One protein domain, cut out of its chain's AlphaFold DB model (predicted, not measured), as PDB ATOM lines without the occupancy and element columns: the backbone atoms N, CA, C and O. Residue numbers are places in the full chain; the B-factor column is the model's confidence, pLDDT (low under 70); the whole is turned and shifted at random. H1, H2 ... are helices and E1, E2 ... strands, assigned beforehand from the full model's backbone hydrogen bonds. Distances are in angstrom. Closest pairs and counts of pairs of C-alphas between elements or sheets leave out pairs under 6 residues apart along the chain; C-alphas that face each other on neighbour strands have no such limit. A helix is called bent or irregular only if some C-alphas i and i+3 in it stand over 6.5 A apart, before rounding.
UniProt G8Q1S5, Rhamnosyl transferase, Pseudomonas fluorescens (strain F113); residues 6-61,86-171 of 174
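This is residues 6 to 61 and 86 to 171 of the 174 residues of the protein "Rhamnosyl transferase" of Pseudomonas fluorescens (strain F113) (UniProt G8Q1S5). Two long parallel strands, E1 and E2, stand side by side on one side of the model, and a group of three helices stands on the other: H1 and H5 side by side, and H2 making a corner with the end of H1, its residues 52 to 61 sticking out. H4 lies between the two sides, close to the beginnings of both strands, where the short H3 also lies. The 142 printed residues have five named helices and two named strands in the order E1, H1, H2, H3, H4, E2, H5; the sheet is E1, E2, parallel, and the class is mixed, helices and strands. The whole is compact, with a radius of gyration of the C-alphas of 16.3 A, and spans 44 by 38 by 28 A.

E1, residues 6 to 14, and E2, residues 128 to 140, are parallel neighbours at 27 degrees; N 9 and O 131 are 2.8 A apart and N 138 and O 11 are 2.9 A apart, both within hydrogen-bond range. E2 bends by 85 degrees at residue 135. Residues 7 to 8 of E1 also make a short antiparallel pairing with residues 94 to 95. H1, residues 31 to 40, and H5, residues 151 to 171, touch at a shallow tilt of 22 degrees, opposite ways; their closest C-alphas, of Arg 38 and Lys 159, are 5.3 A apart. H2, residues 44 to 61, only just touches H1, with 3 pairs of C-alphas within 8 A, and only at the corner; Val 40 and Phe 47 have the closest C-alphas, 5.2 A apart. H2 touches H5 with residues 44 to 47 alone, about perpendicular at 86 degrees; the closest C-alphas, of Val 44 and Asp 152, are 6.0 A apart. H3, residues 97 to 101, has its closest C-alpha to E1 at Phe 99, 4.6 A from that of Gly 6. H4, residues 115 to 125, is close to but not clearly touching H5, at a shallow tilt of 2 degrees, the same way; the closest C-alphas, of Glu 121 and Phe 169, are 7.3 A apart. The closest C-alphas of H4 and E2, of Leu 123 and Ser 129, are 6.2 A apart. H2 and H4 are apart. Every O i to N i+4 pair is within hydrogen-bond range in H1, H2, H3 and H4, and 16 of 17 are in H5, which is only just irregular, C-alphas 168 and 171 being 6.8 A apart.

E1 begins at C-alpha 6 (-8.377, -20.068, 1.586) and is 24.6 A long. H1 is 14.2 A long, H2 25.6 A, H3 6.1 A and H4 15.3 A. E2, 26.2 A long, begins at C-alpha 128 (-11.602, -18.951, 5.314). H5, 27.7 A long, ends at C-alpha 171 (-24.516, -33.246, 15.049).

The two C-alphas farthest apart, of Thr 60 and Ala 101, are 47.1 A apart. Residues 62 to 85 are cut out, with 24.8 A between C-alphas 61 and 86. The links E1 to H1 and H3 to H4 are long. The mean pLDDT of the printed part is 90.2; residue 61 and residues 142 to 147 are under 70.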
ATOM      1  N   GLY A   6      -9.046 -18.770   1.447       95.69
ATOM      2  CA  GLY A   6      -8.377 -20.068   1.586       95.69
ATOM      3  C   GLY A   6      -8.351 -20.853   0.277       95.69
ATOM      4  O   GLY A   6      -7.456 -21.662   0.050       95.69
ATOM      5  N   LEU A   7      -9.311 -20.592  -0.604       96.44
ATOM      6  CA  LEU A   7      -9.462 -21.298  -1.865       96.44
ATOM      7  C   LEU A   7      -9.792 -20.310  -2.978       96.44
ATOM      8  O   LEU A   7     -10.631 -19.433  -2.789       96.44
ATOM      9  N   ILE A   8      -9.172 -20.493  -4.136       95.25
ATOM     10  CA  ILE A   8      -9.530 -19.807  -5.371       95.25
ATOM     11  C   ILE A   8     -10.240 -20.821  -6.274       95.25
ATOM     12  O   ILE A   8      -9.707 -21.894  -6.575       95.25
ATOM     13  N   ALA A   9     -11.458 -20.487  -6.685       95.25
ATOM     14  CA  ALA A   9     -12.253 -21.261  -7.626       95.25
ATOM     15  C   ALA A   9     -12.186 -20.590  -9.009       95.25
ATOM     16  O   ALA A   9     -12.632 -19.448  -9.132       95.25
ATOM     17  N   PRO A  10     -11.631 -21.243 -10.043       93.75
ATOM     18  CA  PRO A  10     -11.682 -20.721 -11.407       93.75
ATOM     19  C   PRO A  10     -13.071 -20.923 -12.028       93.75
ATOM     20  O   PRO A  10     -13.889 -21.680 -11.499       93.75
ATOM     21  N   GLY A  11     -13.310 -20.306 -13.185       92.06
ATOM     22  CA  GLY A  11     -14.442 -20.669 -14.038       92.06
ATOM     23  C   GLY A  11     -14.153 -22.008 -14.713       92.06
ATOM     24  O   GLY A  11     -13.134 -22.145 -15.397       92.06
ATOM     25  N   ILE A  12     -15.015 -23.003 -14.505       90.81
ATOM     26  CA  ILE A  12     -14.824 -24.358 -15.041       90.81
ATOM     27  C   ILE A  12     -15.894 -24.606 -16.084       90.81
ATOM     28  O   ILE A  12     -17.062 -24.761 -15.752       90.81
ATOM     29  N   PHE A  13     -15.501 -24.661 -17.345       88.75
ATOM     30  CA  PHE A  13     -16.423 -24.747 -18.463       88.75
ATOM     31  C   PHE A  13     -16.511 -26.186 -18.954       88.75
ATOM     32  O   PHE A  13     -15.494 -26.799 -19.278       88.75
ATOM     33  N   SER A  14     -17.731 -26.721 -18.998       83.44
ATOM     34  CA  SER A  14     -17.971 -28.041 -19.582       83.44
ATOM     35  C   SER A  14     -17.814 -27.978 -21.096       83.44
ATOM     36  O   SER A  14     -18.449 -27.152 -21.756       83.44
ATOM     37  N   ASP A  15     -17.039 -28.902 -21.665       79.50
ATOM     38  CA  ASP A  15     -16.901 -29.030 -23.121       79.50
ATOM     39  C   ASP A  15     -18.217 -29.459 -23.808       79.50
ATOM     40  O   ASP A  15     -18.344 -29.339 -25.027       79.50
ATOM     41  N   LYS A  16     -19.218 -29.953 -23.057       76.38
ATOM     42  CA  LYS A  16     -20.500 -30.429 -23.616       76.38
ATOM     43  C   LYS A  16     -21.507 -29.314 -23.876       76.38
ATOM     44  O   LYS A  16     -22.191 -29.343 -24.895       76.38
ATOM     45  N   ASP A  17     -21.663 -28.387 -22.935       76.38
ATOM     46  CA  ASP A  17     -22.708 -27.356 -22.964       76.38
ATOM     47  C   ASP A  17     -22.190 -25.936 -22.663       76.38
ATOM     48  O   ASP A  17     -22.978 -24.991 -22.644       76.38
ATOM     49  N   GLY A  18     -20.874 -25.758 -22.476       76.75
ATOM     50  CA  GLY A  18     -20.208 -24.454 -22.354       76.75
ATOM     51  C   GLY A  18     -20.555 -23.670 -21.086       76.75
ATOM     52  O   GLY A  18     -20.173 -22.507 -20.953       76.75
ATOM     53  N   ARG A  19     -21.297 -24.280 -20.157       82.50
ATOM     54  CA  ARG A  19     -21.688 -23.663 -18.884       82.50
ATOM     55  C   ARG A  19     -20.526 -23.663 -17.898       82.50
ATOM     56  O   ARG A  19     -19.729 -24.601 -17.885       82.50
ATOM     57  N   ASP A  20     -20.519 -22.678 -17.007       83.81
ATOM     58  CA  ASP A  20     -19.680 -22.731 -15.813       83.81
ATOM     59  C   ASP A  20     -20.263 -23.754 -14.816       83.81
ATOM     60  O   ASP A  20     -21.458 -23.743 -14.490       83.81
ATOM     61  N   LEU A  21     -19.431 -24.697 -14.387       85.06
ATOM     62  CA  LEU A  21     -19.732 -25.717 -13.388       85.06
ATOM     63  C   LEU A  21     -19.562 -25.169 -11.967       85.06
ATOM     64  O   LEU A  21     -20.123 -25.734 -11.023       85.06
ATOM     65  N   ASN A  22     -18.838 -24.057 -11.814       86.38
ATOM     66  CA  ASN A  22     -18.831 -23.281 -10.592       86.38
ATOM     67  C   ASN A  22     -19.974 -22.249 -10.578       86.38
ATOM     68  O   ASN A  22     -20.347 -21.692 -11.608       86.38
ATOM     69  N   PRO A  23     -20.543 -21.967  -9.394       85.44
ATOM     70  CA  PRO A  23     -20.300 -22.634  -8.118       85.44
ATOM     71  C   PRO A  23     -20.997 -23.993  -8.016       85.44
ATOM     72  O   PRO A  23     -22.172 -24.147  -8.346       85.44
ATOM     73  N   LYS A  24     -20.295 -24.975  -7.445       88.75
ATOM     74  CA  LYS A  24     -20.854 -26.310  -7.216       88.75
ATOM     75  C   LYS A  24     -21.906 -26.331  -6.110       88.75
ATOM     76  O   LYS A  24     -22.919 -27.027  -6.213       88.75
ATOM     77  N   MET A  25     -21.668 -25.582  -5.035       89.75
ATOM     78  CA  MET A  25     -22.581 -25.469  -3.901       89.75
ATOM     79  C   MET A  25     -22.742 -24.006  -3.501       89.75
ATOM     80  O   MET A  25     -21.781 -23.355  -3.105       89.75
ATOM     81  N   MET A  26     -23.980 -23.513  -3.532       90.44
ATOM     82  CA  MET A  26     -24.309 -22.164  -3.048       90.44
ATOM     83  C   MET A  26     -24.539 -22.106  -1.542       90.44
ATOM     84  O   MET A  26     -24.242 -21.106  -0.906       90.44
ATOM     85  N   HIS A  27     -25.082 -23.176  -0.962       91.56
ATOM     86  CA  HIS A  27     -25.505 -23.184   0.433       91.56
ATOM     87  C   HIS A  27     -25.034 -24.447   1.136       91.56
ATOM     88  O   HIS A  27     -25.052 -25.545   0.565       91.56
ATOM     89  N   ARG A  28     -24.695 -24.289   2.416       92.50
ATOM     90  CA  ARG A  28     -24.398 -25.398   3.314       92.50
ATOM     91  C   ARG A  28     -25.603 -26.343   3.418       92.50
ATOM     92  O   ARG A  28     -26.712 -25.879   3.701       92.50
ATOM     93  N   PRO A  29     -25.432 -27.662   3.229       91.81
ATOM     94  CA  PRO A  29     -26.501 -28.624   3.464       91.81
ATOM     95  C   PRO A  29     -26.972 -28.590   4.922       91.81
ATOM     96  O   PRO A  29     -26.163 -28.580   5.846       91.81
ATOM     97  N   SER A  30     -28.288 -28.611   5.139       92.69
ATOM     98  CA  SER A  30     -28.850 -28.701   6.488       92.69
ATOM     99  C   SER A  30     -28.745 -30.121   7.054       92.69
ATOM    100  O   SER A  30     -28.775 -31.103   6.308       92.69
ATOM    101  N   ALA A  31     -28.720 -30.242   8.386       92.19
ATOM    102  CA  ALA A  31     -28.750 -31.531   9.085       92.19
ATOM    103  C   ALA A  31     -29.942 -32.401   8.654       92.19
ATOM    104  O   ALA A  31     -29.785 -33.593   8.403       92.19
ATOM    105  N   ARG A  32     -31.119 -31.785   8.468       93.56
ATOM    106  CA  ARG A  32     -32.325 -32.460   7.964       93.56
ATOM    107  C   ARG A  32     -32.124 -33.023   6.557       93.56
ATOM    108  O   ARG A  32     -32.466 -34.176   6.317       93.56
ATOM    109  N   LYS A  33     -31.537 -32.239   5.642       92.88
ATOM    110  CA  LYS A  33     -31.243 -32.691   4.273       92.88
ATOM    111  C   LYS A  33     -30.270 -33.868   4.283       92.88
ATOM    112  O   LYS A  33     -30.519 -34.850   3.591       92.88
ATOM    113  N   ILE A  34     -29.199 -33.786   5.073       94.25
ATOM    114  CA  ILE A  34     -28.222 -34.875   5.196       94.25
ATOM    115  C   ILE A  34     -28.877 -36.125   5.791       94.25
ATOM    116  O   ILE A  34     -28.761 -37.188   5.196       94.25
ATOM    117  N   ASN A  35     -29.645 -36.020   6.880       94.06
ATOM    118  CA  ASN A  35     -30.366 -37.165   7.455       94.06
ATOM    119  C   ASN A  35     -31.365 -37.805   6.488       94.06
ATOM    120  O   ASN A  35     -31.428 -39.029   6.398       94.06
ATOM    121  N   PHE A  36     -32.103 -37.002   5.725       95.12
ATOM    122  CA  PHE A  36     -32.985 -37.529   4.691       95.12
ATOM    123  C   PHE A  36     -32.200 -38.298   3.616       95.12
ATOM    124  O   PHE A  36     -32.581 -39.405   3.250       95.12
ATOM    125  N   MET A  37     -31.062 -37.769   3.159       94.31
ATOM    126  CA  MET A  37     -30.202 -38.471   2.200       94.31
ATOM    127  C   MET A  37     -29.563 -39.741   2.783       94.31
ATOM    128  O   MET A  37     -29.456 -40.736   2.070       94.31
ATOM    129  N   ARG A  38     -29.218 -39.766   4.079       93.75
ATOM    130  CA  ARG A  38     -28.771 -40.986   4.785       93.75
ATOM    131  C   ARG A  38     -29.826 -42.088   4.716       93.75
ATOM    132  O   ARG A  38     -29.475 -43.235   4.458       93.75
ATOM    133  N   LEU A  39     -31.100 -41.734   4.907       94.19
ATOM    134  CA  LEU A  39     -32.228 -42.660   4.782       94.19
ATOM    135  C   LEU A  39     -32.425 -43.121   3.331       94.19
ATOM    136  O   LEU A  39     -32.578 -44.307   3.073       94.19
ATOM    137  N   VAL A  40     -32.375 -42.207   2.360       93.50
ATOM    138  CA  VAL A  40     -32.494 -42.572   0.937       93.50
ATOM    139  C   VAL A  40     -31.385 -43.547   0.526       93.50
ATOM    140  O   VAL A  40     -31.655 -44.525  -0.164       93.50
ATOM    141  N   CYS A  41     -30.154 -43.325   0.989       91.88
ATOM    142  CA  CYS A  41     -29.008 -44.184   0.703       91.88
ATOM    143  C   CYS A  41     -28.901 -45.416   1.618       91.88
ATOM    144  O   CYS A  41     -27.986 -46.223   1.449       91.88
ATOM    145  N   SER A  42     -29.802 -45.608   2.587       89.44
ATOM    146  CA  SER A  42     -29.812 -46.832   3.397       89.44
ATOM    147  C   SER A  42     -30.414 -48.020   2.656       89.44
ATOM    148  O   SER A  42     -30.227 -49.155   3.087       89.44
ATOM    149  N   ASN A  43     -31.137 -47.774   1.561       90.81
ATOM    150  CA  ASN A  43     -31.754 -48.808   0.747       90.81
ATOM    151  C   ASN A  43     -31.684 -48.436  -0.743       90.81
ATOM    152  O   ASN A  43     -32.170 -47.387  -1.161       90.81
ATOM    153  N   VAL A  44     -31.146 -49.339  -1.565       91.19
ATOM    154  CA  VAL A  44     -31.000 -49.151  -3.018       91.19
ATOM    155  C   VAL A  44     -32.343 -48.888  -3.709       91.19
ATOM    156  O   VAL A  44     -32.405 -48.121  -4.670       91.19
ATOM    157  N   VAL A  45     -33.437 -49.480  -3.224       90.62
ATOM    158  CA  VAL A  45     -34.787 -49.242  -3.755       90.62
ATOM    159  C   VAL A  45     -35.204 -47.795  -3.508       90.62
ATOM    160  O   VAL A  45     -35.629 -47.127  -4.449       90.62
ATOM    161  N   LEU A  46     -35.019 -47.274  -2.290       91.25
ATOM    162  CA  LEU A  46     -35.308 -45.869  -1.977       91.25
ATOM    163  C   LEU A  46     -34.462 -44.927  -2.835       91.25
ATOM    164  O   LEU A  46     -34.996 -43.973  -3.399       91.25
ATOM    165  N   PHE A  47     -33.175 -45.234  -3.007       90.81
ATOM    166  CA  PHE A  47     -32.284 -44.474  -3.880       90.81
ATOM    167  C   PHE A  47     -32.779 -44.448  -5.334       90.81
ATOM    168  O   PHE A  47     -32.852 -43.380  -5.945       90.81
ATOM    169  N   ARG A  48     -33.202 -45.596  -5.885       90.38
ATOM    170  CA  ARG A  48     -33.785 -45.688  -7.237       90.38
ATOM    171  C   ARG A  48     -35.050 -44.849  -7.377       90.38
ATOM    172  O   ARG A  48     -35.186 -44.110  -8.352       90.38
ATOM    173  N   TRP A  49     -35.963 -44.949  -6.414       92.38
ATOM    174  CA  TRP A  49     -37.203 -44.171  -6.406       92.38
ATOM    175  C   TRP A  49     -36.924 -42.675  -6.336       92.38
ATOM    176  O   TRP A  49     -37.436 -41.917  -7.158       92.38
ATOM    177  N   TYR A  50     -36.052 -42.258  -5.421       91.50
ATOM    178  CA  TYR A  50     -35.622 -40.872  -5.305       91.50
ATOM    179  C   TYR A  50     -35.035 -40.355  -6.623       91.50
ATOM    180  O   TYR A  50     -35.463 -39.317  -7.125       91.50
ATOM    181  N   HIS A  51     -34.125 -41.108  -7.244       86.44
ATOM    182  CA  HIS A  51     -33.496 -40.708  -8.500       86.44
ATOM    183  C   HIS A  51     -34.496 -40.639  -9.669       86.44
ATOM    184  O   HIS A  51     -34.373 -39.778 -10.545       86.44
ATOM    185  N   LYS A  52     -35.516 -41.509  -9.688       89.25
ATOM    186  CA  LYS A  52     -36.621 -41.438 -10.657       89.25
ATOM    187  C   LYS A  52     -37.449 -40.167 -10.456       89.25
ATOM    188  O   LYS A  52     -37.719 -39.468 -11.429       89.25
ATOM    189  N   LEU A  53     -37.798 -39.831  -9.213       90.06
ATOM    190  CA  LEU A  53     -38.553 -38.618  -8.882       90.06
ATOM    191  C   LEU A  53     -37.785 -37.341  -9.242       90.06
ATOM    192  O   LEU A  53     -38.369 -36.419  -9.809       90.06
ATOM    193  N   VAL A  54     -36.479 -37.296  -8.964       87.12
ATOM    194  CA  VAL A  54     -35.615 -36.169  -9.351       87.12
ATOM    195  C   VAL A  54     -35.609 -35.997 -10.869       87.12
ATOM    196  O   VAL A  54     -35.904 -34.904 -11.347       87.12
ATOM    197  N   ARG A  55     -35.407 -37.080 -11.631       84.94
ATOM    198  CA  ARG A  55     -35.463 -37.049 -13.103       84.94
ATOM    199  C   ARG A  55     -36.815 -36.570 -13.635       84.94
ATOM    200  O   ARG A  55     -36.857 -35.746 -14.542       84.94
ATOM    201  N   MET A  56     -37.922 -37.041 -13.063       84.62
ATOM    202  CA  MET A  56     -39.268 -36.596 -13.450       84.62
ATOM    203  C   MET A  56     -39.486 -35.106 -13.148       84.62
ATOM    204  O   MET A  56     -40.080 -34.378 -13.947       84.62
ATOM    205  N   ARG A  57     -38.977 -34.623 -12.012       84.00
ATOM    206  CA  ARG A  57     -39.027 -33.203 -11.640       84.00
ATOM    207  C   ARG A  57     -38.188 -32.334 -12.577       84.00
ATOM    208  O   ARG A  57     -38.597 -31.229 -12.921       84.00
ATOM    209  N   GLU A  58     -37.024 -32.811 -12.996       78.44
ATOM    210  CA  GLU A  58     -36.171 -32.112 -13.960       78.44
ATOM    211  C   GLU A  58     -36.817 -32.059 -15.344       78.44
ATOM    212  O   GLU A  58     -36.834 -31.000 -15.959       78.44
ATOM    213  N   GLN A  59     -37.438 -33.152 -15.793       73.94
ATOM    214  CA  GLN A  59     -38.168 -33.208 -17.063       73.94
ATOM    215  C   GLN A  59     -39.406 -32.303 -17.089       73.94
ATOM    216  O   GLN A  59     -39.727 -31.705 -18.111       73.94
ATOM    217  N   THR A  60     -40.127 -32.187 -15.974       75.38
ATOM    218  CA  THR A  60     -41.278 -31.273 -15.877       75.38
ATOM    219  C   THR A  60     -40.832 -29.815 -15.848       75.38
ATOM    220  O   THR A  60     -41.445 -28.978 -16.509       75.38
ATOM    221  N   ARG A  61     -39.724 -29.511 -15.163       69.19
ATOM    222  CA  ARG A  61     -39.113 -28.175 -15.164       69.19
ATOM    223  C   ARG A  61     -38.532 -27.790 -16.513       69.19
ATOM    224  O   ARG A  61     -38.760 -26.667 -16.935       69.19
ATOM    225  N   TYR A  86     -20.487 -21.518  -1.378       93.31
ATOM    226  CA  TYR A  86     -20.196 -22.388  -0.241       93.31
ATOM    227  C   TYR A  86     -19.141 -23.443  -0.587       93.31
ATOM    228  O   TYR A  86     -18.281 -23.739   0.233       93.31
ATOM    229  N   GLY A  87     -19.207 -24.014  -1.792       93.31
ATOM    230  CA  GLY A  87     -18.293 -25.061  -2.246       93.31
ATOM    231  C   GLY A  87     -17.942 -24.907  -3.720       93.31
ATOM    232  O   GLY A  87     -18.826 -24.687  -4.554       93.31
ATOM    233  N   ALA A  88     -16.648 -25.026  -4.013       94.56
ATOM    234  CA  ALA A  88     -16.111 -25.090  -5.365       94.56
ATOM    235  C   ALA A  88     -16.260 -26.496  -5.950       94.56
ATOM    236  O   ALA A  88     -16.454 -27.473  -5.224       94.56
ATOM    237  N   HIS A  89     -16.190 -26.590  -7.270       93.81
ATOM    238  CA  HIS A  89     -16.232 -27.855  -7.978       93.81
ATOM    239  C   HIS A  89     -14.908 -28.618  -7.840       93.81
ATOM    240  O   HIS A  89     -13.830 -28.032  -7.882       93.81
ATOM    241  N   GLY A  90     -14.996 -29.933  -7.655       91.19
ATOM    242  CA  GLY A  90     -13.867 -30.797  -7.318       91.19
ATOM    243  C   GLY A  90     -12.942 -31.144  -8.475       91.19
ATOM    244  O   GLY A  90     -11.863 -31.663  -8.214       91.19
ATOM    245  N   SER A  91     -13.316 -30.856  -9.727       91.19
ATOM    246  CA  SER A  91     -12.422 -31.103 -10.866       91.19
ATOM    247  C   SER A  91     -11.227 -30.150 -10.892       91.19
ATOM    248  O   SER A  91     -10.161 -30.531 -11.374       91.19
ATOM    249  N   PHE A  92     -11.357 -28.942 -10.326       94.06
ATOM    250  CA  PHE A  92     -10.237 -28.016 -10.194       94.06
ATOM    251  C   PHE A  92     -10.415 -27.036  -9.026       94.06
ATOM    252  O   PHE A  92     -11.377 -26.271  -8.968       94.06
ATOM    253  N   MET A  93      -9.441 -27.011  -8.114       96.06
ATOM    254  CA  MET A  93      -9.409 -26.131  -6.943       96.06
ATOM    255  C   MET A  93      -7.987 -25.604  -6.725       96.06
ATOM    256  O   MET A  93      -7.035 -26.381  -6.748       96.06
ATOM    257  N   ILE A  94      -7.830 -24.302  -6.475       96.69
ATOM    258  CA  ILE A  94      -6.526 -23.697  -6.170       96.69
ATOM    259  C   ILE A  94      -6.478 -23.369  -4.676       96.69
ATOM    260  O   ILE A  94      -7.114 -22.423  -4.211       96.69
ATOM    261  N   PHE A  95      -5.719 -24.148  -3.910       97.44
ATOM    262  CA  PHE A  95      -5.544 -23.923  -2.475       97.44
ATOM    263  C   PHE A  95      -4.482 -22.858  -2.220       97.44
ATOM    264  O   PHE A  95      -3.365 -22.938  -2.733       97.44
ATOM    265  N   THR A  96      -4.805 -21.860  -1.400       96.88
ATOM    266  CA  THR A  96      -3.814 -20.857  -1.005       96.88
ATOM    267  C   THR A  96      -2.919 -21.416   0.098       96.88
ATOM    268  O   THR A  96      -3.326 -22.272   0.883       96.88
ATOM    269  N   ARG A  97      -1.704 -20.875   0.249       96.69
ATOM    270  CA  ARG A  97      -0.834 -21.216   1.392       96.69
ATOM    271  C   ARG A  97      -1.542 -21.022   2.741       96.69
ATOM    272  O   ARG A  97      -1.273 -21.760   3.686       96.69
ATOM    273  N   ARG A  98      -2.456 -20.046   2.831       95.06
ATOM    274  CA  ARG A  98      -3.228 -19.755   4.048       95.06
ATOM    275  C   ARG A  98      -4.144 -20.909   4.452       95.06
ATOM    276  O   ARG A  98      -4.329 -21.102   5.648       95.06
ATOM    277  N   PHE A  99      -4.684 -21.666   3.492       97.31
ATOM    278  CA  PHE A  99      -5.503 -22.849   3.764       97.31
ATOM    279  C   PHE A  99      -4.768 -23.811   4.697       97.31
ATOM    280  O   PHE A  99      -5.200 -24.049   5.824       97.31
ATOM    281  N   PHE A 100      -3.584 -24.244   4.272       97.38
ATOM    282  CA  PHE A 100      -2.752 -25.159   5.044       97.38
ATOM    283  C   PHE A 100      -2.175 -24.498   6.300       97.38
ATOM    284  O   PHE A 100      -2.134 -25.120   7.356       97.38
ATOM    285  N   ALA A 101      -1.788 -23.218   6.234       96.94
ATOM    286  CA  ALA A 101      -1.240 -22.507   7.391       96.94
ATOM    287  C   ALA A 101      -2.244 -22.355   8.548       96.94
ATOM    288  O   ALA A 101      -1.832 -22.315   9.703       96.94
ATOM    289  N   LYS A 102      -3.554 -22.291   8.263       95.50
ATOM    290  CA  LYS A 102      -4.602 -22.300   9.298       95.50
ATOM    291  C   LYS A 102      -4.951 -23.704   9.799       95.50
ATOM    292  O   LYS A 102      -5.808 -23.814  10.672       95.50
ATOM    293  N   GLY A 103      -4.310 -24.749   9.276       96.50
ATOM    294  CA  GLY A 103      -4.552 -26.142   9.652       96.50
ATOM    295  C   GLY A 103      -5.748 -26.788   8.952       96.50
ATOM    296  O   GLY A 103      -6.213 -27.821   9.424       96.50
ATOM    297  N   ALA A 104      -6.260 -26.193   7.867       96.25
ATOM    298  CA  ALA A 104      -7.273 -26.839   7.042       96.25
ATOM    299  C   ALA A 104      -6.645 -27.980   6.227       96.25
ATOM    300  O   ALA A 104      -5.488 -27.894   5.805       96.25
ATOM    301  N   ASP A 105      -7.424 -29.031   5.990       95.44
ATOM    302  CA  ASP A 105      -6.944 -30.269   5.374       95.44
ATOM    303  C   ASP A 105      -7.779 -30.666   4.147       95.44
ATOM    304  O   ASP A 105      -8.948 -30.303   4.015       95.44
ATOM    305  N   VAL A 106      -7.174 -31.427   3.239       95.69
ATOM    306  CA  VAL A 106      -7.804 -32.049   2.067       95.69
ATOM    307  C   VAL A 106      -7.935 -33.571   2.215       95.69
ATOM    308  O   VAL A 106      -8.576 -34.202   1.376       95.69
ATOM    309  N   ALA A 107      -7.387 -34.167   3.282       95.44
ATOM    310  CA  ALA A 107      -7.441 -35.602   3.555       95.44
ATOM    311  C   ALA A 107      -8.840 -36.062   4.008       95.44
ATOM    312  O   ALA A 107      -9.111 -36.330   5.180       95.44
ATOM    313  N   TYR A 108      -9.763 -36.161   3.054       95.62
ATOM    314  CA  TYR A 108     -11.094 -36.699   3.294       95.62
ATOM    315  C   TYR A 108     -11.027 -38.221   3.537       95.62
ATOM    316  O   TYR A 108     -10.541 -38.953   2.677       95.62
ATOM    317  N   PRO A 109     -11.535 -38.750   4.669       94.25
ATOM    318  CA  PRO A 109     -11.318 -40.150   5.045       94.25
ATOM    319  C   PRO A 109     -12.270 -41.143   4.356       94.25
ATOM    320  O   PRO A 109     -12.361 -42.301   4.771       94.25
ATOM    321  N   ARG A 110     -13.048 -40.717   3.352       94.69
ATOM    322  CA  ARG A 110     -13.940 -41.608   2.590       94.69
ATOM    323  C   ARG A 110     -13.403 -41.799   1.182       94.69
ATOM    324  O   ARG A 110     -12.791 -40.899   0.628       94.69
ATOM    325  N   PHE A 111     -13.676 -42.973   0.619       92.44
ATOM    326  CA  PHE A 111     -13.174 -43.349  -0.695       92.44
ATOM    327  C   PHE A 111     -13.813 -42.539  -1.827       92.44
ATOM    328  O   PHE A 111     -13.101 -42.089  -2.716       92.44
ATOM    329  N   LEU A 112     -15.138 -42.358  -1.795       90.19
ATOM    330  CA  LEU A 112     -15.859 -41.596  -2.811       90.19
ATOM    331  C   LEU A 112     -16.952 -40.714  -2.216       90.19
ATOM    332  O   LEU A 112     -17.632 -41.079  -1.252       90.19
ATOM    333  N   PHE A 113     -17.177 -39.609  -2.922       91.56
ATOM    334  CA  PHE A 113     -18.266 -38.655  -2.774       91.56
ATOM    335  C   PHE A 113     -18.166 -37.801  -1.512       91.56
ATOM    336  O   PHE A 113     -18.150 -38.301  -0.393       91.56
ATOM    337  N   GLY A 114     -18.248 -36.485  -1.672       92.69
ATOM    338  CA  GLY A 114     -18.303 -35.531  -0.558       92.69
ATOM    339  C   GLY A 114     -17.009 -34.756  -0.333       92.69
ATOM    340  O   GLY A 114     -16.962 -33.923   0.565       92.69
ATOM    341  N   GLU A 115     -16.005 -34.958  -1.176       95.25
ATOM    342  CA  GLU A 115     -14.725 -34.251  -1.194       95.25
ATOM    343  C   GLU A 115     -14.940 -32.728  -1.247       95.25
ATOM    344  O   GLU A 115     -14.438 -31.987  -0.404       95.25
ATOM    345  N   GLU A 116     -15.791 -32.259  -2.166       95.81
ATOM    346  CA  GLU A 116     -16.134 -30.835  -2.328       95.81
ATOM    347  C   GLU A 116     -16.756 -30.244  -1.053       95.81
ATOM    348  O   GLU A 116     -16.410 -29.146  -0.612       95.81
ATOM    349  N   GLY A 117     -17.671 -30.989  -0.429       95.81
ATOM    350  CA  GLY A 117     -18.302 -30.563   0.815       95.81
ATOM    351  C   GLY A 117     -17.326 -30.571   1.995       95.81
ATOM    352  O   GLY A 117     -17.485 -29.771   2.915       95.81
ATOM    353  N   PHE A 118     -16.331 -31.464   1.983       97.31
ATOM    354  CA  PHE A 118     -15.338 -31.576   3.043       97.31
ATOM    355  C   PHE A 118     -14.442 -30.347   3.012       97.31
ATOM    356  O   PHE A 118     -14.326 -29.667   4.028       97.31
ATOM    357  N   VAL A 119     -13.929 -29.986   1.833       97.25
ATOM    358  CA  VAL A 119     -13.169 -28.744   1.630       97.25
ATOM    359  C   VAL A 119     -13.986 -27.520   2.060       97.25
ATOM    360  O   VAL A 119     -13.473 -26.658   2.774       97.25
ATOM    361  N   ALA A 120     -15.275 -27.459   1.710       96.00
ATOM    362  CA  ALA A 120     -16.159 -26.373   2.141       96.00
ATOM    363  C   ALA A 120     -16.288 -26.276   3.676       96.00
ATOM    364  O   ALA A 120     -16.240 -25.186   4.250       96.00
ATOM    365  N   GLU A 121     -16.419 -27.407   4.373       96.19
ATOM    366  CA  GLU A 121     -16.467 -27.428   5.840       96.19
ATOM    367  C   GLU A 121     -15.127 -27.069   6.486       96.19
ATOM    368  O   GLU A 121     -15.122 -26.426   7.537       96.19
ATOM    369  N   GLN A 122     -14.006 -27.440   5.864       96.81
ATOM    370  CA  GLN A 122     -12.665 -27.053   6.302       96.81
ATOM    371  C   GLN A 122     -12.502 -25.534   6.220       96.81
ATOM    372  O   GLN A 122     -12.242 -24.883   7.230       96.81
ATOM    373  N   LEU A 123     -12.801 -24.929   5.070       95.75
ATOM    374  CA  LEU A 123     -12.798 -23.471   4.924       95.75
ATOM    375  C   LEU A 123     -13.653 -22.790   6.000       95.75
ATOM    376  O   LEU A 123     -13.183 -21.893   6.701       95.75
ATOM    377  N   ARG A 124     -14.879 -23.280   6.207       93.88
ATOM    378  CA  ARG A 124     -15.799 -22.738   7.212       93.88
ATOM    379  C   ARG A 124     -15.252 -22.847   8.639       93.88
ATOM    380  O   ARG A 124     -15.381 -21.898   9.409       93.88
ATOM    381  N   ARG A 125     -14.692 -23.997   9.027       94.50
ATOM    382  CA  ARG A 125     -14.135 -24.226  10.375       94.50
ATOM    383  C   ARG A 125     -12.924 -23.343  10.660       94.50
ATOM    384  O   ARG A 125     -12.771 -22.901  11.792       94.50
ATOM    385  N   HIS A 126     -12.132 -23.051   9.634       95.31
ATOM    386  CA  HIS A 126     -10.923 -22.236   9.729       95.31
ATOM    387  C   HIS A 126     -11.153 -20.752   9.378       95.31
ATOM    388  O   HIS A 126     -10.190 -20.000   9.215       95.31
ATOM    389  N   ALA A 127     -12.418 -20.315   9.286       94.19
ATOM    390  CA  ALA A 127     -12.814 -18.939   8.964       94.19
ATOM    391  C   ALA A 127     -12.162 -18.397   7.672       94.19
ATOM    392  O   ALA A 127     -11.717 -17.249   7.602       94.19
ATOM    393  N   LEU A 128     -12.094 -19.251   6.653       94.62
ATOM    394  CA  LEU A 128     -11.602 -18.951   5.314       94.62
ATOM    395  C   LEU A 128     -12.767 -18.880   4.322       94.62
ATOM    396  O   LEU A 128     -13.796 -19.533   4.501       94.62
ATOM    397  N   SER A 129     -12.590 -18.109   3.255       93.94
ATOM    398  CA  SER A 129     -13.545 -18.001   2.152       93.94
ATOM    399  C   SER A 129     -13.041 -18.653   0.870       93.94
ATOM    400  O   SER A 129     -11.853 -18.962   0.721       93.94
ATOM    401  N   ILE A 130     -13.980 -18.837  -0.059       94.62
ATOM    402  CA  ILE A 130     -13.686 -19.123  -1.457       94.62
ATOM    403  C   ILE A 130     -13.759 -17.811  -2.235       94.62
ATOM    404  O   ILE A 130     -14.752 -17.087  -2.141       94.62
ATOM    405  N   GLU A 131     -12.720 -17.525  -3.006       93.38
ATOM    406  CA  GLU A 131     -12.684 -16.448  -3.984       93.38
ATOM    407  C   GLU A 131     -12.953 -17.029  -5.374       93.38
ATOM    408  O   GLU A 131     -12.214 -17.892  -5.847       93.38
ATOM    409  N   HIS A 132     -14.031 -16.590  -6.024       91.94
ATOM    410  CA  HIS A 132     -14.366 -17.038  -7.374       91.94
ATOM    411  C   HIS A 132     -13.743 -16.102  -8.415       91.94
ATOM    412  O   HIS A 132     -14.055 -14.913  -8.444       91.94
ATOM    413  N   VAL A 133     -12.889 -16.647  -9.283       92.19
ATOM    414  CA  VAL A 133     -12.127 -15.910 -10.301       92.19
ATOM    415  C   VAL A 133     -12.434 -16.498 -11.687       92.19
ATOM    416  O   VAL A 133     -11.639 -17.266 -12.232       92.19
ATOM    417  N   PRO A 134     -13.580 -16.141 -12.302       88.44
ATOM    418  CA  PRO A 134     -14.012 -16.710 -13.584       88.44
ATOM    419  C   PRO A 134     -13.171 -16.251 -14.789       88.44
ATOM    420  O   PRO A 134     -13.353 -16.742 -15.904       88.44
ATOM    421  N   SER A 135     -12.251 -15.296 -14.598       91.19
ATOM    422  CA  SER A 135     -11.265 -14.909 -15.614       91.19
ATOM    423  C   SER A 135     -10.200 -15.986 -15.836       91.19
ATOM    424  O   SER A 135      -9.679 -16.094 -16.945       91.19
ATOM    425  N   VAL A 136      -9.911 -16.814 -14.826       91.94
ATOM    426  CA  VAL A 136      -9.108 -18.032 -14.977       91.94
ATOM    427  C   VAL A 136     -10.047 -19.136 -15.446       91.94
ATOM    428  O   VAL A 136     -10.978 -19.494 -14.727       91.94
ATOM    429  N   ARG A 137      -9.827 -19.651 -16.658       92.31
ATOM    430  CA  ARG A 137     -10.712 -20.638 -17.285       92.31
ATOM    431  C   ARG A 137     -10.065 -22.012 -17.336       92.31
ATOM    432  O   ARG A 137      -8.938 -22.147 -17.804       92.31
ATOM    433  N   VAL A 138     -10.812 -23.018 -16.906       91.88
ATOM    434  CA  VAL A 138     -10.459 -24.436 -17.018       91.88
ATOM    435  C   VAL A 138     -11.526 -25.117 -17.864       91.88
ATOM    436  O   VAL A 138     -12.713 -24.902 -17.636       91.88
ATOM    437  N   PHE A 139     -11.112 -25.918 -18.841       89.69
ATOM    438  CA  PHE A 139     -12.019 -26.691 -19.690       89.69
ATOM    439  C   PHE A 139     -12.044 -28.141 -19.208       89.69
ATOM    440  O   PHE A 139     -10.990 -28.771 -19.102       89.69
ATOM    441  N   ASP A 140     -13.233 -28.642 -18.877       84.94
ATOM    442  CA  ASP A 140     -13.427 -29.982 -18.326       84.94
ATOM    443  C   ASP A 140     -14.037 -30.919 -19.378       84.94
ATOM    444  O   ASP A 140     -15.194 -30.778 -19.798       84.94
ATOM    445  N   LYS A 141     -13.242 -31.912 -19.788       80.31
ATOM    446  CA  LYS A 141     -13.690 -33.042 -20.602       80.31
ATOM    447  C   LYS A 141     -14.319 -34.069 -19.678       80.31
ATOM    448  O   LYS A 141     -13.673 -35.029 -19.266       80.31
ATOM    449  N   GLU A 142     -15.586 -33.857 -19.352       67.69
ATOM    450  CA  GLU A 142     -16.347 -34.721 -18.454       67.69
ATOM    451  C   GLU A 142     -16.322 -36.207 -18.894       67.69
ATOM    452  O   GLU A 142     -17.152 -36.650 -19.701       67.69
ATOM    453  N   HIS A 143     -15.418 -37.004 -18.319       61.06
ATOM    454  CA  HIS A 143     -15.337 -38.453 -18.510       61.06
ATOM    455  C   HIS A 143     -15.714 -39.174 -17.209       61.06
ATOM    456  O   HIS A 143     -15.050 -39.063 -16.183       61.06
ATOM    457  N   ALA A 144     -16.837 -39.898 -17.235       59.69
ATOM    458  CA  ALA A 144     -17.444 -40.485 -16.045       59.69
ATOM    459  C   ALA A 144     -16.769 -41.807 -15.642       59.69
ATOM    460  O   ALA A 144     -17.209 -42.892 -16.039       59.69
ATOM    461  N   SER A 145     -15.754 -41.719 -14.781       62.44
ATOM    462  CA  SER A 145     -15.063 -42.867 -14.168       62.44
ATOM    463  C   SER A 145     -15.977 -43.765 -13.320       62.44
ATOM    464  O   SER A 145     -15.600 -44.877 -12.969       62.44
ATOM    465  N   THR A 146     -17.199 -43.323 -13.005       67.81
ATOM    466  CA  THR A 146     -18.171 -44.068 -12.187       67.81
ATOM    467  C   THR A 146     -19.255 -44.785 -12.995       67.81
ATOM    468  O   THR A 146     -20.084 -45.483 -12.414       67.81
ATOM    469  N   SER A 147     -19.272 -44.642 -14.324       69.69
ATOM    470  CA  SER A 147     -20.372 -45.120 -15.180       69.69
ATOM    471  C   SER A 147     -20.593 -46.639 -15.157       69.69
ATOM    472  O   SER A 147     -21.703 -47.095 -15.422       69.69
ATOM    473  N   GLN A 148     -19.568 -47.419 -14.801       77.38
ATOM    474  CA  GLN A 148     -19.624 -48.885 -14.715       77.38
ATOM    475  C   GLN A 148     -19.760 -49.416 -13.277       77.38
ATOM    476  O   GLN A 148     -19.806 -50.628 -13.058       77.38
ATOM    477  N   VAL A 149     -19.822 -48.533 -12.277       85.00
ATOM    478  CA  VAL A 149     -19.871 -48.927 -10.866       85.00
ATOM    479  C   VAL A 149     -21.290 -49.348 -10.484       85.00
ATOM    480  O   VAL A 149     -22.276 -48.699 -10.839       85.00
ATOM    481  N   LYS A 150     -21.405 -50.451  -9.738       89.12
ATOM    482  CA  LYS A 150     -22.703 -50.975  -9.305       89.12
ATOM    483  C   LYS A 150     -23.414 -49.999  -8.355       89.12
ATOM    484  O   LYS A 150     -22.804 -49.317  -7.531       89.12
ATOM    485  N   LEU A 151     -24.740 -49.945  -8.475       87.75
ATOM    486  CA  LEU A 151     -25.573 -48.974  -7.761       87.75
ATOM    487  C   LEU A 151     -25.576 -49.171  -6.238       87.75
ATOM    488  O   LEU A 151     -25.674 -48.202  -5.491       87.75
ATOM    489  N   ASP A 152     -25.495 -50.415  -5.783       90.00
ATOM    490  CA  ASP A 152     -25.369 -50.783  -4.373       90.00
ATOM    491  C   ASP A 152     -24.098 -50.200  -3.747       90.00
ATOM    492  O   ASP A 152     -24.169 -49.583  -2.684       90.00
ATOM    493  N   PHE A 153     -22.968 -50.301  -4.445       91.88
ATOM    494  CA  PHE A 153     -21.709 -49.693  -4.035       91.88
ATOM    495  C   PHE A 153     -21.815 -48.164  -3.984       91.88
ATOM    496  O   PHE A 153     -21.475 -47.563  -2.969       91.88
ATOM    497  N   ILE A 154     -22.374 -47.529  -5.024       91.31
ATOM    498  CA  ILE A 154     -22.602 -46.071  -5.046       91.31
ATOM    499  C   ILE A 154     -23.460 -45.632  -3.853       91.31
ATOM    500  O   ILE A 154     -23.148 -44.657  -3.169       91.31
ATOM    501  N   CYS A 155     -24.540 -46.364  -3.581       92.25
ATOM    502  CA  CYS A 155     -25.449 -46.100  -2.473       92.25
ATOM    503  C   CYS A 155     -24.730 -46.226  -1.118       92.25
ATOM    504  O   CYS A 155     -24.889 -45.361  -0.252       92.25
ATOM    505  N   ALA A 156     -23.903 -47.260  -0.954       93.69
ATOM    506  CA  ALA A 156     -23.106 -47.475   0.246       93.69
ATOM    507  C   ALA A 156     -22.073 -46.359   0.466       93.69
ATOM    508  O   ALA A 156     -21.996 -45.833   1.576       93.69
ATOM    509  N   GLU A 157     -21.331 -45.950  -0.568       94.88
ATOM    510  CA  GLU A 157     -20.347 -44.861  -0.478       94.88
ATOM    511  C   GLU A 157     -21.007 -43.503  -0.201       94.88
ATOM    512  O   GLU A 157     -20.558 -42.765   0.677       94.88
ATOM    513  N   HIS A 158     -22.152 -43.198  -0.818       94.62
ATOM    514  CA  HIS A 158     -22.911 -41.998  -0.459       94.62
ATOM    515  C   HIS A 158     -23.384 -42.015   0.995       94.62
ATOM    516  O   HIS A 158     -23.232 -41.013   1.694       94.62
ATOM    517  N   LYS A 159     -23.944 -43.135   1.473       95.44
ATOM    518  CA  LYS A 159     -24.395 -43.262   2.869       95.44
ATOM    519  C   LYS A 159     -23.241 -43.006   3.834       95.44
ATOM    520  O   LYS A 159     -23.367 -42.189   4.740       95.44
ATOM    521  N   LYS A 160     -22.112 -43.666   3.587       96.38
ATOM    522  CA  LYS A 160     -20.844 -43.508   4.299       96.38
ATOM    523  C   LYS A 160     -20.424 -42.035   4.391       96.38
ATOM    524  O   LYS A 160     -20.117 -41.543   5.481       96.38
ATOM    525  N   SER A 161     -20.459 -41.316   3.279       95.94
ATOM    526  CA  SER A 161     -20.140 -39.892   3.253       95.94
ATOM    527  C   SER A 161     -21.157 -39.054   4.021       95.94
ATOM    528  O   SER A 161     -20.775 -38.259   4.874       95.94
ATOM    529  N   TYR A 162     -22.459 -39.280   3.849       96.00
ATOM    530  CA  TYR A 162     -23.471 -38.556   4.620       96.00
ATOM    531  C   TYR A 162     -23.402 -38.820   6.131       96.00
ATOM    532  O   TYR A 162     -23.598 -37.892   6.917       96.00
ATOM    533  N   ASP A 163     -23.097 -40.051   6.548       95.44
ATOM    534  CA  ASP A 163     -22.853 -40.404   7.949       95.44
ATOM    535  C   ASP A 163     -21.671 -39.603   8.510       95.44
ATOM    536  O   ASP A 163     -21.783 -39.014   9.589       95.44
ATOM    537  N   TYR A 164     -20.567 -39.518   7.760       95.88
ATOM    538  CA  TYR A 164     -19.399 -38.722   8.142       95.88
ATOM    539  C   TYR A 164     -19.757 -37.241   8.300       95.88
ATOM    540  O   TYR A 164     -19.496 -36.647   9.346       95.88
ATOM    541  N   PHE A 165     -20.437 -36.657   7.310       94.75
ATOM    542  CA  PHE A 165     -20.839 -35.252   7.363       94.75
ATOM    543  C   PHE A 165     -21.752 -34.940   8.539       94.75
ATOM    544  O   PHE A 165     -21.575 -33.928   9.219       94.75
ATOM    545  N   TYR A 166     -22.736 -35.804   8.777       94.00
ATOM    546  CA  TYR A 166     -23.665 -35.617   9.875       94.00
ATOM    547  C   TYR A 166     -22.935 -35.623  11.216       94.00
ATOM    548  O   TYR A 166     -23.059 -34.681  11.994       94.00
ATOM    549  N   THR A 167     -22.143 -36.666  11.454       93.94
ATOM    550  CA  THR A 167     -21.448 -36.886  12.726       93.94
ATOM    551  C   THR A 167     -20.391 -35.830  13.010       93.94
ATOM    552  O   THR A 167     -20.332 -35.351  14.134       93.94
ATOM    553  N   HIS A 168     -19.604 -35.428  12.011       93.69
ATOM    554  CA  HIS A 168     -18.464 -34.540  12.232       93.69
ATOM    555  C   HIS A 168     -18.838 -33.061  12.107       93.69
ATOM    556  O   HIS A 168     -18.273 -32.229  12.810       93.69
ATOM    557  N   PHE A 169     -19.777 -32.681  11.235       92.19
ATOM    558  CA  PHE A 169     -20.032 -31.263  10.944       92.19
ATOM    559  C   PHE A 169     -21.389 -30.736  11.420       92.19
ATOM    560  O   PHE A 169     -21.547 -29.514  11.525       92.19
ATOM    561  N   LEU A 170     -22.375 -31.605  11.670       89.31
ATOM    562  CA  LEU A 170     -23.772 -31.186  11.854       89.31
ATOM    563  C   LEU A 170     -24.399 -31.606  13.188       89.31
ATOM    564  O   LEU A 170     -25.307 -30.914  13.639       89.31
ATOM    565  N   LYS A 171     -23.936 -32.691  13.817       80.25
ATOM    566  CA  LYS A 171     -24.516 -33.246  15.049       80.25
ATOM    567  C   LYS A 171     -24.459 -32.269  16.232       80.25
ATOM    568  O   LYS A 171     -25.445 -32.140  16.945       80.25
TER     569      LYS A 171